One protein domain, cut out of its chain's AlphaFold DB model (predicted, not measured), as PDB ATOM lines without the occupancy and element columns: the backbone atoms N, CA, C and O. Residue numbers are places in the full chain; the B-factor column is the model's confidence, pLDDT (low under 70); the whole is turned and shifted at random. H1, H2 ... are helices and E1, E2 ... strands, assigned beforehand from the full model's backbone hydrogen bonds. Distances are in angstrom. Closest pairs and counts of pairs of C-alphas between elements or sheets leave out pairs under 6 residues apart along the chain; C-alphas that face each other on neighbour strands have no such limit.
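Overview. This is residues 123 to 207 of the 208 residues of an uncharacterized protein of Coprobacillus sp. 8_2_54BFAA (UniProt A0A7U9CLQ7). A small three-stranded sheet stands in the middle of the domain, with H3 packed along it and H4 farther out at that end of the long axis. H1 and H2 sit near each other toward the other end and only graze the sheet. The printed part has 85 residues with four named helices and three named strands, in the order H1 H2 E1 E2 E3 H3 H4; the class is mixed, and the sheet E1 E2 E3 is antiparallel. The whole is compact, with a radius of gyration of the C-alphas of 13.5 A, and spans 44 by 29 by 17 A, only just elongated.

Arrangement. Start with H1, residues 123 to 131, and H2, residues 139 to 150, which are near each other, with 10 pairs of C-alphas within 10 A. Next come E1, residues 153 to 158, E2, residues 163 to 168, and E3, residues 178 to 182, a meander, each strand the antiparallel neighbour of the one before. Look for N 154 and O 167 at 2.9 A between E1 and E2, and N 166 and O 180 at 2.8 A between E2 and E3. H3, residues 185 to 192, is on the sheet at a height of 8.6 A, over E2; the closest C-alphas of these two are Asp 168 and Leu 192, 6.2 A apart. It runs along the strands, at 17 degrees to E2 on the local plane. H4, residues 198 to 205, forms a helical hairpin with H3; they only just touch, with 3 pairs of C-alphas within 8 A, the closest Met 187 and Val 201 at 6.4 A, and run opposite ways at a shallow tilt of 11 degrees. H4 only grazes the sheet. In H1, H2, H3 and H4 every O i to N i+4 pair is within hydrogen-bond range.

Along the chain. Find C-alpha 123 at (21.298, -17.987, 44.126), where H1 begins. H2 covers 16.7 A, E1 16.5 A and E2 15.8 A from first to last C-alpha. H4 ends at C-alpha 205, (33.833, -11.874, 22.070).

Size, cuts and confidence. The C-alphas farthest apart, Lys 136 and Ile 207, are 44.0 A apart. The printed part has no cut and no long link. Look for pLDDT under 70 at residues 134 to 137, 139, 172, 175 and 199 to 207.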
ATOM      1  N   LYS A 123      22.304 -17.640  43.122       84.00
ATOM      2  CA  LYS A 123      21.298 -17.987  44.126       84.00
ATOM      3  C   LYS A 123      21.305 -17.007  45.299       84.00
ATOM      4  O   LYS A 123      20.241 -16.571  45.716       84.00
ATOM      5  N   GLU A 124      22.482 -16.658  45.822       86.50
ATOM      6  CA  GLU A 124      22.589 -15.684  46.918       86.50
ATOM      7  C   GLU A 124      22.077 -14.306  46.488       86.50
ATOM      8  O   GLU A 124      21.340 -13.669  47.242       86.50
ATOM      9  N   PHE A 125      22.424 -13.870  45.275       88.50
ATOM     10  CA  PHE A 125      21.964 -12.601  44.726       88.50
ATOM     11  C   PHE A 125      20.439 -12.576  44.563       88.50
ATOM     12  O   PHE A 125      19.777 -11.703  45.120       88.50
ATOM     13  N   ILE A 126      19.865 -13.577  43.889       86.12
ATOM     14  CA  ILE A 126      18.417 -13.682  43.662       86.12
ATOM     15  C   ILE A 126      17.655 -13.786  44.990       86.12
ATOM     16  O   ILE A 126      16.662 -13.087  45.185       86.12
ATOM     17  N   ASP A 127      18.129 -14.604  45.936       88.19
ATOM     18  CA  ASP A 127      17.507 -14.733  47.259       88.19
ATOM     19  C   ASP A 127      17.521 -13.403  48.027       88.19
ATOM     20  O   ASP A 127      16.582 -13.112  48.771       88.19
ATOM     21  N   TYR A 128      18.573 -12.596  47.871       89.50
ATOM     22  CA  TYR A 128      18.664 -11.280  48.495       89.50
ATOM     23  C   TYR A 128      17.716 -10.269  47.842       89.50
ATOM     24  O   TYR A 128      16.951  -9.621  48.558       89.50
ATOM     25  N   ILE A 129      17.704 -10.180  46.508       86.94
ATOM     26  CA  ILE A 129      16.799  -9.284  45.774       86.94
ATOM     27  C   ILE A 129      15.335  -9.636  46.047       86.94
ATOM     28  O   ILE A 129      14.545  -8.746  46.331       86.94
ATOM     29  N   ASN A 130      14.974 -10.920  46.082       85.62
ATOM     30  CA  ASN A 130      13.604 -11.349  46.388       85.62
ATOM     31  C   ASN A 130      13.152 -10.994  47.815       85.62
ATOM     32  O   ASN A 130      11.954 -10.936  48.091       85.62
ATOM     33  N   ARG A 131      14.095 -10.792  48.747       84.88
ATOM     34  CA  ARG A 131      13.808 -10.331  50.117       84.88
ATOM     35  C   ARG A 131      13.789  -8.812  50.231       84.88
ATOM     36  O   ARG A 131      13.214  -8.296  51.191       84.88
ATOM     37  N   LEU A 132      14.430  -8.106  49.303       83.25
ATOM     38  CA  LEU A 132      14.291  -6.665  49.179       83.25
ATOM     39  C   LEU A 132      12.899  -6.372  48.620       83.25
ATOM     40  O   LEU A 132      12.563  -6.737  47.500       83.25
ATOM     41  N   ASP A 133      12.079  -5.690  49.410       73.81
ATOM     42  CA  ASP A 133      10.798  -5.161  48.948       73.81
ATOM     43  C   ASP A 133      11.066  -3.941  48.050       73.81
ATOM     44  O   ASP A 133      10.967  -2.796  48.493       73.81
ATOM     45  N   SER A 134      11.512  -4.192  46.814       66.50
ATOM     46  CA  SER A 134      11.986  -3.180  45.857       66.50
ATOM     47  C   SER A 134      10.960  -2.074  45.597       66.50
ATOM     48  O   SER A 134      11.341  -0.935  45.354       66.50
ATOM     49  N   ALA A 135       9.667  -2.366  45.770       63.56
ATOM     50  CA  ALA A 135       8.569  -1.407  45.655       63.56
ATOM     51  C   ALA A 135       8.575  -0.294  46.727       63.56
ATOM     52  O   ALA A 135       7.824   0.673  46.604       63.56
ATOM     53  N   LYS A 136       9.387  -0.420  47.787       66.12
ATOM     54  CA  LYS A 136       9.515   0.573  48.870       66.12
ATOM     55  C   LYS A 136      10.731   1.488  48.750       66.12
ATOM     56  O   LYS A 136      10.897   2.355  49.607       66.12
ATOM     57  N   PHE A 137      11.581   1.289  47.749       68.19
ATOM     58  CA  PHE A 137      12.830   2.028  47.607       68.19
ATOM     59  C   PHE A 137      12.796   2.911  46.360       68.19
ATOM     60  O   PHE A 137      12.301   2.501  45.316       68.19
ATOM     61  N   GLU A 138      13.351   4.118  46.464       72.38
ATOM     62  CA  GLU A 138      13.807   4.848  45.279       72.38
ATOM     63  C   GLU A 138      15.031   4.120  44.691       72.38
ATOM     64  O   GLU A 138      15.795   3.504  45.441       72.38
ATOM     65  N   ASP A 139      15.251   4.205  43.373       69.75
ATOM     66  CA  ASP A 139      16.300   3.440  42.671       69.75
ATOM     67  C   ASP A 139      17.677   3.555  43.346       69.75
ATOM     68  O   ASP A 139      18.380   2.561  43.533       69.75
ATOM     69  N   LYS A 140      18.051   4.753  43.814       78.31
ATOM     70  CA  LYS A 140      19.322   4.965  44.529       78.31
ATOM     71  C   LYS A 140      19.418   4.195  45.844       78.31
ATOM     72  O   LYS A 140      20.481   3.661  46.156       78.31
ATOM     73  N   ASP A 141      18.339   4.130  46.618       82.25
ATOM     74  CA  ASP A 141      18.328   3.419  47.899       82.25
ATOM     75  C   ASP A 141      18.346   1.901  47.698       82.25
ATOM     76  O   ASP A 141      18.988   1.183  48.470       82.25
ATOM     77  N   TYR A 142      17.713   1.415  46.627       85.94
ATOM     78  CA  TYR A 142      17.785   0.015  46.213       85.94
ATOM     79  C   TYR A 142      19.227  -0.397  45.879       85.94
ATOM     80  O   TYR A 142      19.763  -1.343  46.461       85.94
ATOM     81  N   TYR A 143      19.899   0.359  45.008       85.81
ATOM     82  CA  TYR A 143      21.278   0.073  44.609       85.81
ATOM     83  C   TYR A 143      22.282   0.260  45.748       85.81
ATOM     84  O   TYR A 143      23.235  -0.512  45.865       85.81
ATOM     85  N   LYS A 144      22.026   1.200  46.662       85.69
ATOM     86  CA  LYS A 144      22.804   1.337  47.894       85.69
ATOM     87  C   LYS A 144      22.734   0.080  48.763       85.69
ATOM     88  O   LYS A 144      23.763  -0.355  49.270       85.69
ATOM     89  N   LYS A 145      21.555  -0.536  48.915       88.06
ATOM     90  CA  LYS A 145      21.402  -1.793  49.674       88.06
ATOM     91  C   LYS A 145      22.172  -2.948  49.042       88.06
ATOM     92  O   LYS A 145      22.781  -3.741  49.756       88.06
ATOM     93  N   ILE A 146      22.181  -3.010  47.714       88.31
ATOM     94  CA  ILE A 146      22.954  -4.002  46.963       88.31
ATOM     95  C   ILE A 146      24.457  -3.806  47.192       88.31
ATOM     96  O   ILE A 146      25.130  -4.771  47.555       88.31
ATOM     97  N   ASN A 147      24.967  -2.576  47.057       87.44
ATOM     98  CA  ASN A 147      26.373  -2.261  47.326       87.44
ATOM     99  C   ASN A 147      26.751  -2.606  48.783       87.44
ATOM    100  O   ASN A 147      27.706  -3.342  49.011       87.44
ATOM    101  N   GLU A 148      25.940  -2.209  49.773       87.94
ATOM    102  CA  GLU A 148      26.175  -2.534  51.193       87.94
ATOM    103  C   GLU A 148      26.326  -4.047  51.457       87.94
ATOM    104  O   GLU A 148      27.022  -4.447  52.393       87.94
ATOM    105  N   LYS A 149      25.662  -4.898  50.662       89.69
ATOM    106  CA  LYS A 149      25.669  -6.357  50.827       89.69
ATOM    107  C   LYS A 149      26.782  -7.054  50.039       89.69
ATOM    108  O   LYS A 149      27.362  -8.007  50.565       89.69
ATOM    109  N   PHE A 150      27.037  -6.640  48.799       87.25
ATOM    110  CA  PHE A 150      27.918  -7.354  47.863       87.25
ATOM    111  C   PHE A 150      29.220  -6.611  47.534       87.25
ATOM    112  O   PHE A 150      30.124  -7.205  46.951       87.25
ATOM    113  N   GLY A 151      29.355  -5.358  47.971       85.44
ATOM    114  CA  GLY A 151      30.538  -4.523  47.786       85.44
ATOM    115  C   GLY A 151      30.510  -3.673  46.515       85.44
ATOM    116  O   GLY A 151      29.527  -3.638  45.776       85.44
ATOM    117  N   ASP A 152      31.631  -2.987  46.279       85.62
ATOM    118  CA  ASP A 152      31.737  -1.925  45.269       85.62
ATOM    119  C   ASP A 152      31.717  -2.424  43.819       85.62
ATOM    120  O   ASP A 152      31.299  -1.695  42.926       85.62
ATOM    121  N   SER A 153      32.153  -3.656  43.562       88.75
ATOM    122  CA  SER A 153      32.065  -4.263  42.231       88.75
ATOM    123  C   SER A 153      31.952  -5.779  42.380       88.75
ATOM    124  O   SER A 153      32.753  -6.388  43.095       88.75
ATOM    125  N   PHE A 154      30.980  -6.399  41.714       90.31
ATOM    126  CA  PHE A 154      30.758  -7.847  41.764       90.31
ATOM    127  C   PHE A 154      30.111  -8.363  40.474       90.31
ATOM    128  O   PHE A 154      29.602  -7.598  39.661       90.31
ATOM    129  N   MET A 155      30.110  -9.678  40.281       92.50
ATOM    130  CA  MET A 155      29.387 -10.357  39.208       92.50
ATOM    131  C   MET A 155      28.712 -11.625  39.710       92.50
ATOM    132  O   MET A 155      29.182 -12.255  40.656       92.50
ATOM    133  N   TYR A 156      27.656 -12.049  39.027       89.31
ATOM    134  CA  TYR A 156      27.114 -13.400  39.154       89.31
ATOM    135  C   TYR A 156      26.848 -13.990  37.774       89.31
ATOM    136  O   TYR A 156      26.670 -13.264  36.796       89.31
ATOM    137  N   TYR A 157      26.831 -15.316  37.689       85.12
ATOM    138  CA  TYR A 157      26.562 -16.016  36.439       85.12
ATOM    139  C   TYR A 157      25.069 -16.312  36.294       85.12
ATOM    140  O   TYR A 157      24.512 -17.117  37.043       85.12
ATOM    141  N   ASP A 158      24.403 -15.671  35.346       81.12
ATOM    142  CA  ASP A 158      23.013 -15.970  35.037       81.12
ATOM    143  C   ASP A 158      22.926 -17.291  34.265       81.12
ATOM    144  O   ASP A 158      23.498 -17.447  33.184       81.12
ATOM    145  N   MET A 159      22.232 -18.268  34.847       74.25
ATOM    146  CA  MET A 159      22.083 -19.596  34.254       74.25
ATOM    147  C   MET A 159      21.085 -19.608  33.094       74.25
ATOM    148  O   MET A 159      21.211 -20.467  32.220       74.25
ATOM    149  N   GLU A 160      20.104 -18.701  33.092       75.69
ATOM    150  CA  GLU A 160      19.088 -18.607  32.042       75.69
ATOM    151  C   GLU A 160      19.686 -17.953  30.798       75.69
ATOM    152  O   GLU A 160      19.622 -18.517  29.706       75.69
ATOM    153  N   GLU A 161      20.369 -16.824  30.991       74.56
ATOM    154  CA  GLU A 161      20.993 -16.062  29.903       74.56
ATOM    155  C   GLU A 161      22.382 -16.600  29.508       74.56
ATOM    156  O   GLU A 161      22.901 -16.274  28.444       74.56
ATOM    157  N   GLN A 162      22.993 -17.459  30.335       75.69
ATOM    158  CA  GLN A 162      24.358 -17.989  30.163       75.69
ATOM    159  C   GLN A 162      25.433 -16.896  30.040       75.69
ATOM    160  O   GLN A 162      26.388 -17.007  29.261       75.69
ATOM    161  N   LEU A 163      25.277 -15.827  30.820       84.38
ATOM    162  CA  LEU A 163      26.141 -14.647  30.818       84.38
ATOM    163  C   LEU A 163      26.505 -14.252  32.252       84.38
ATOM    164  O   LEU A 163      25.749 -14.487  33.189       84.38
ATOM    165  N   TYR A 164      27.658 -13.611  32.427       86.31
ATOM    166  CA  TYR A 164      27.994 -12.933  33.677       86.31
ATOM    167  C   TYR A 164      27.342 -11.557  33.693       86.31
ATOM    168  O   TYR A 164      27.585 -10.747  32.801       86.31
ATOM    169  N   ILE A 165      26.547 -11.287  34.724       90.81
ATOM    170  CA  ILE A 165      25.978  -9.967  34.985       90.81
ATOM    171  C   ILE A 165      26.909  -9.266  35.966       90.81
ATOM    172  O   ILE A 165      27.126  -9.748  37.078       90.81
ATOM    173  N   CYS A 166      27.486  -8.156  35.524       91.38
ATOM    174  CA  CYS A 166      28.542  -7.429  36.209       91.38
ATOM    175  C   CYS A 166      27.987  -6.105  36.730       91.38
ATOM    176  O   CYS A 166      27.389  -5.353  35.968       91.38
ATOM    177  N   TYR A 167      28.203  -5.827  38.011       91.19
ATOM    178  CA  TYR A 167      27.841  -4.586  38.679       91.19
ATOM    179  C   TYR A 167      29.113  -3.858  39.076       91.19
ATOM    180  O   TYR A 167      29.928  -4.406  39.821       91.19
ATOM    181  N   ASP A 168      29.253  -2.619  38.626       88.94
ATOM    182  CA  ASP A 168      30.365  -1.761  38.996       88.94
ATOM    183  C   ASP A 168      29.878  -0.422  39.562       88.94
ATOM    184  O   ASP A 168      29.393   0.447  38.839       88.94
ATOM    185  N   PHE A 169      30.014  -0.255  40.877       82.62
ATOM    186  CA  PHE A 169      29.663   0.976  41.583       82.62
ATOM    187  C   PHE A 169      30.832   1.961  41.676       82.62
ATOM    188  O   PHE A 169      30.606   3.104  42.072       82.62
ATOM    189  N   LEU A 170      32.064   1.558  41.336       80.69
ATOM    190  CA  LEU A 170      33.237   2.434  41.428       80.69
ATOM    191  C   LEU A 170      33.225   3.518  40.349       80.69
ATOM    192  O   LEU A 170      33.576   4.663  40.633       80.69
ATOM    193  N   TYR A 171      32.811   3.160  39.132       73.31
ATOM    194  CA  TYR A 171      32.753   4.075  37.990       73.31
ATOM    195  C   TYR A 171      31.320   4.421  37.565       73.31
ATOM    196  O   TYR A 171      31.112   5.004  36.502       73.31
ATOM    197  N   GLY A 172      30.331   4.046  38.376       69.50
ATOM    198  CA  GLY A 172      28.925   4.339  38.132       69.50
ATOM    199  C   GLY A 172      28.529   5.774  38.504       69.50
ATOM    200  O   GLY A 172      29.087   6.384  39.421       69.50
ATOM    201  N   ASP A 173      27.542   6.327  37.799       72.44
ATOM    202  CA  ASP A 173      27.109   7.711  37.989       72.44
ATOM    203  C   ASP A 173      26.110   7.872  39.144       72.44
ATOM    204  O   ASP A 173      25.125   7.148  39.289       72.44
ATOM    205  N   ALA A 174      26.325   8.910  39.957       72.12
ATOM    206  CA  ALA A 174      25.375   9.398  40.962       72.12
ATOM    207  C   ALA A 174      24.852   8.346  41.973       72.12
ATOM    208  O   ALA A 174      23.759   8.529  42.528       72.12
ATOM    209  N   GLY A 175      25.640   7.302  42.257       67.25
ATOM    210  CA  GLY A 175      25.302   6.216  43.188       67.25
ATOM    211  C   GLY A 175      24.587   5.022  42.547       67.25
ATOM    212  O   GLY A 175      24.148   4.128  43.268       67.25
ATOM    213  N   LEU A 176      24.463   5.008  41.218       80.62
ATOM    214  CA  LEU A 176      23.990   3.866  40.442       80.62
ATOM    215  C   LEU A 176      25.196   3.097  39.890       80.62
ATOM    216  O   LEU A 176      26.175   3.734  39.510       80.62
ATOM    217  N   PRO A 177      25.153   1.758  39.837       85.56
ATOM    218  CA  PRO A 177      26.211   0.978  39.215       85.56
ATOM    219  C   PRO A 177      26.133   1.055  37.689       85.56
ATOM    220  O   PRO A 177      25.041   1.111  37.118       85.56
ATOM    221  N   ASN A 178      27.280   0.936  37.027       87.56
ATOM    222  CA  ASN A 178      27.321   0.476  35.645       87.56
ATOM    223  C   ASN A 178      27.024  -1.025  35.639       87.56
ATOM    224  O   ASN A 178      27.625  -1.782  36.407       87.56
ATOM    225  N   ILE A 179      26.082  -1.451  34.799       88.50
ATOM    226  CA  ILE A 179      25.673  -2.852  34.703       88.50
ATOM    227  C   ILE A 179      25.940  -3.335  33.288       88.50
ATOM    228  O   ILE A 179      25.397  -2.773  32.341       88.50
ATOM    229  N   GLU A 180      26.733  -4.393  33.160       89.94
ATOM    230  CA  GLU A 180      27.063  -4.989  31.865       89.94
ATOM    231  C   GLU A 180      26.902  -6.506  31.880       89.94
ATOM    232  O   GLU A 180      27.055  -7.166  32.912       89.94
ATOM    233  N   THR A 181      26.605  -7.073  30.710       88.81
ATOM    234  CA  THR A 181      26.498  -8.524  30.520       88.81
ATOM    235  C   THR A 181      27.651  -9.037  29.664       88.81
ATOM    236  O   THR A 181      27.892  -8.574  28.550       88.81
ATOM    237  N   ILE A 182      28.419  -9.988  30.200       86.38
ATOM    238  CA  ILE A 182      29.685 -10.433  29.610       86.38
ATOM    239  C   ILE A 182      29.737 -11.959  29.589       86.38
ATOM    240  O   ILE A 182      29.542 -12.627  30.597       86.38
ATOM    241  N   LYS A 183      30.033 -12.545  28.427       82.62
ATOM    242  CA  LYS A 183      30.026 -14.006  28.250       82.62
ATOM    243  C   LYS A 183      31.230 -14.709  28.877       82.62
ATOM    244  O   LYS A 183      31.106 -15.800  29.425       82.62
ATOM    245  N   ASP A 184      32.415 -14.119  28.750       82.31
ATOM    246  CA  ASP A 184      33.657 -14.725  29.229       82.31
ATOM    247  C   ASP A 184      33.989 -14.238  30.642       82.31
ATOM    248  O   ASP A 184      34.133 -13.041  30.887       82.31
ATOM    249  N   ARG A 185      34.171 -15.185  31.565       81.19
ATOM    250  CA  ARG A 185      34.481 -14.910  32.973       81.19
ATOM    251  C   ARG A 185      35.723 -14.039  33.155       81.19
ATOM    252  O   ARG A 185      35.756 -13.174  34.024       81.19
ATOM    253  N   ASN A 186      36.769 -14.271  32.364       82.88
ATOM    254  CA  ASN A 186      38.013 -13.519  32.503       82.88
ATOM    255  C   ASN A 186      37.862 -12.103  31.945       82.88
ATOM    256  O   ASN A 186      38.487 -11.184  32.466       82.88
ATOM    257  N   MET A 187      37.036 -11.916  30.912       83.69
ATOM    258  CA  MET A 187      36.680 -10.577  30.434       83.69
ATOM    259  C   MET A 187      35.825  -9.830  31.452       83.69
ATOM    260  O   MET A 187      36.112  -8.671  31.718       83.69
ATOM    261  N   ALA A 188      34.858 -10.499  32.082       84.44
ATOM    262  CA  ALA A 188      34.037  -9.912  33.138       84.44
ATOM    263  C   ALA A 188      34.893  -9.391  34.302       84.44
ATOM    264  O   ALA A 188      34.759  -8.244  34.714       84.44
ATOM    265  N   ILE A 189      35.861 -10.195  34.755       84.81
ATOM    266  CA  ILE A 189      36.819  -9.780  35.790       84.81
ATOM    267  C   ILE A 189      37.649  -8.581  35.322       84.81
ATOM    268  O   ILE A 189      37.764  -7.601  36.048       84.81
ATOM    269  N   LYS A 190      38.208  -8.628  34.106       83.06
ATOM    270  CA  LYS A 190      39.008  -7.514  33.572       83.06
ATOM    271  C   LYS A 190      38.199  -6.221  33.446       83.06
ATOM    272  O   LYS A 190      38.756  -5.151  33.673       83.06
ATOM    273  N   TRP A 191      36.922  -6.320  33.083       85.94
ATOM    274  CA  TRP A 191      36.015  -5.179  32.976       85.94
ATOM    275  C   TRP A 191      35.713  -4.575  34.354       85.94
ATOM    276  O   TRP A 191      35.908  -3.380  34.534       85.94
ATOM    277  N   LEU A 192      35.375  -5.399  35.356       85.00
ATOM    278  CA  LEU A 192      35.174  -4.951  36.747       85.00
ATOM    279  C   LEU A 192      36.435  -4.333  37.370       85.00
ATOM    280  O   LEU A 192      36.357  -3.490  38.256       85.00
ATOM    281  N   GLU A 193      37.615  -4.755  36.917       81.06
ATOM    282  CA  GLU A 193      38.894  -4.167  37.319       81.06
ATOM    283  C   GLU A 193      39.222  -2.855  36.575       81.06
ATOM    284  O   GLU A 193      40.268  -2.262  36.837       81.06
ATOM    285  N   GLY A 194      38.382  -2.416  35.629       76.62
ATOM    286  CA  GLY A 194      38.627  -1.244  34.784       76.62
ATOM    287  C   GLY A 194      39.808  -1.411  33.820       76.62
ATOM    288  O   GLY A 194      40.390  -0.422  33.379       76.62
ATOM    289  N   LYS A 195      40.217  -2.653  33.521       73.12
ATOM    290  CA  LYS A 195      41.370  -2.956  32.649       73.12
ATOM    291  C   LYS A 195      41.026  -2.958  31.169       73.12
ATOM    292  O   LYS A 195      41.935  -2.900  30.348       73.12
ATOM    293  N   ILE A 196      39.747  -3.126  30.855       71.88
ATOM    294  CA  ILE A 196      39.221  -3.128  29.497       71.88
ATOM    295  C   ILE A 196      37.927  -2.329  29.477       71.88
ATOM    296  O   ILE A 196      37.111  -2.434  30.396       71.88
ATOM    297  N   GLU A 197      37.729  -1.551  28.423       75.56
ATOM    298  CA  GLU A 197      36.450  -0.888  28.181       75.56
ATOM    299  C   GLU A 197      35.450  -1.875  27.566       75.56
ATOM    300  O   GLU A 197      35.833  -2.866  26.938       75.56
ATOM    301  N   MET A 198      34.146  -1.605  27.688       73.44
ATOM    302  CA  MET A 198      33.117  -2.494  27.127       73.44
ATOM    303  C   MET A 198      33.266  -2.675  25.602       73.44
ATOM    304  O   MET A 198      33.039  -3.762  25.069       73.44
ATOM    305  N   ASN A 199      33.773  -1.655  24.902       68.69
ATOM    306  CA  ASN A 199      34.112  -1.728  23.476       68.69
ATOM    307  C   ASN A 199      35.138  -2.840  23.169       68.69
ATOM    308  O   ASN A 199      35.047  -3.514  22.141       68.69
ATOM    309  N   GLU A 200      36.086  -3.083  24.077       59.69
ATOM    310  CA  GLU A 200      37.105  -4.129  23.949       59.69
ATOM    311  C   GLU A 200      36.568  -5.517  24.338       59.69
ATOM    312  O   GLU A 200      37.001  -6.531  23.780       59.69
ATOM    313  N   VAL A 201      35.601  -5.588  25.261       60.25
ATOM    314  CA  VAL A 201      34.893  -6.834  25.617       60.25
ATOM    315  C   VAL A 201      34.121  -7.364  24.409       60.25
ATOM    316  O   VAL A 201      34.256  -8.534  24.041       60.25
ATOM    317  N   ILE A 202      33.367  -6.481  23.750       60.38
ATOM    318  CA  ILE A 202      32.616  -6.787  22.531       60.38
ATOM    319  C   ILE A 202      33.587  -7.274  21.447       60.38
ATOM    320  O   ILE A 202      33.381  -8.347  20.878       60.38
ATOM    321  N   HIS A 203      34.703  -6.573  21.232       51.00
ATOM    322  CA  HIS A 203      35.709  -6.943  20.234       51.00
ATOM    323  C   HIS A 203      36.298  -8.349  20.451       51.00
ATOM    324  O   HIS A 203      36.385  -9.137  19.511       51.00
ATOM    325  N   ASN A 204      36.640  -8.710  21.691       50.00
ATOM    326  CA  ASN A 204      37.223 -10.020  21.991       50.00
ATOM    327  C   ASN A 204      36.198 -11.171  21.996       50.00
ATOM    328  O   ASN A 204      36.584 -12.334  21.865       50.00
ATOM    329  N   SER A 205      34.903 -10.871  22.129       51.50
ATOM    330  CA  SER A 205      33.833 -11.874  22.070       51.50
ATOM    331  C   SER A 205      33.550 -12.391  20.648       51.50
ATOM    332  O   SER A 205      33.079 -13.518  20.501       51.50
ATOM    333  N   TYR A 206      33.911 -11.620  19.612       43.44
ATOM    334  CA  TYR A 206      33.742 -11.975  18.194       43.44
ATOM    335  C   TYR A 206      34.966 -12.648  17.549       43.44
ATOM    336  O   TYR A 206      34.892 -13.056  16.395       43.44
ATOM    337  N   ILE A 207      36.089 -12.767  18.268       43.25
ATOM    338  CA  ILE A 207      37.351 -13.342  17.754       43.25
ATOM    339  C   ILE A 207      37.471 -14.860  18.057       43.25
ATOM    340  O   ILE A 207      38.506 -15.467  17.791       43.25
TER     341      ILE A 207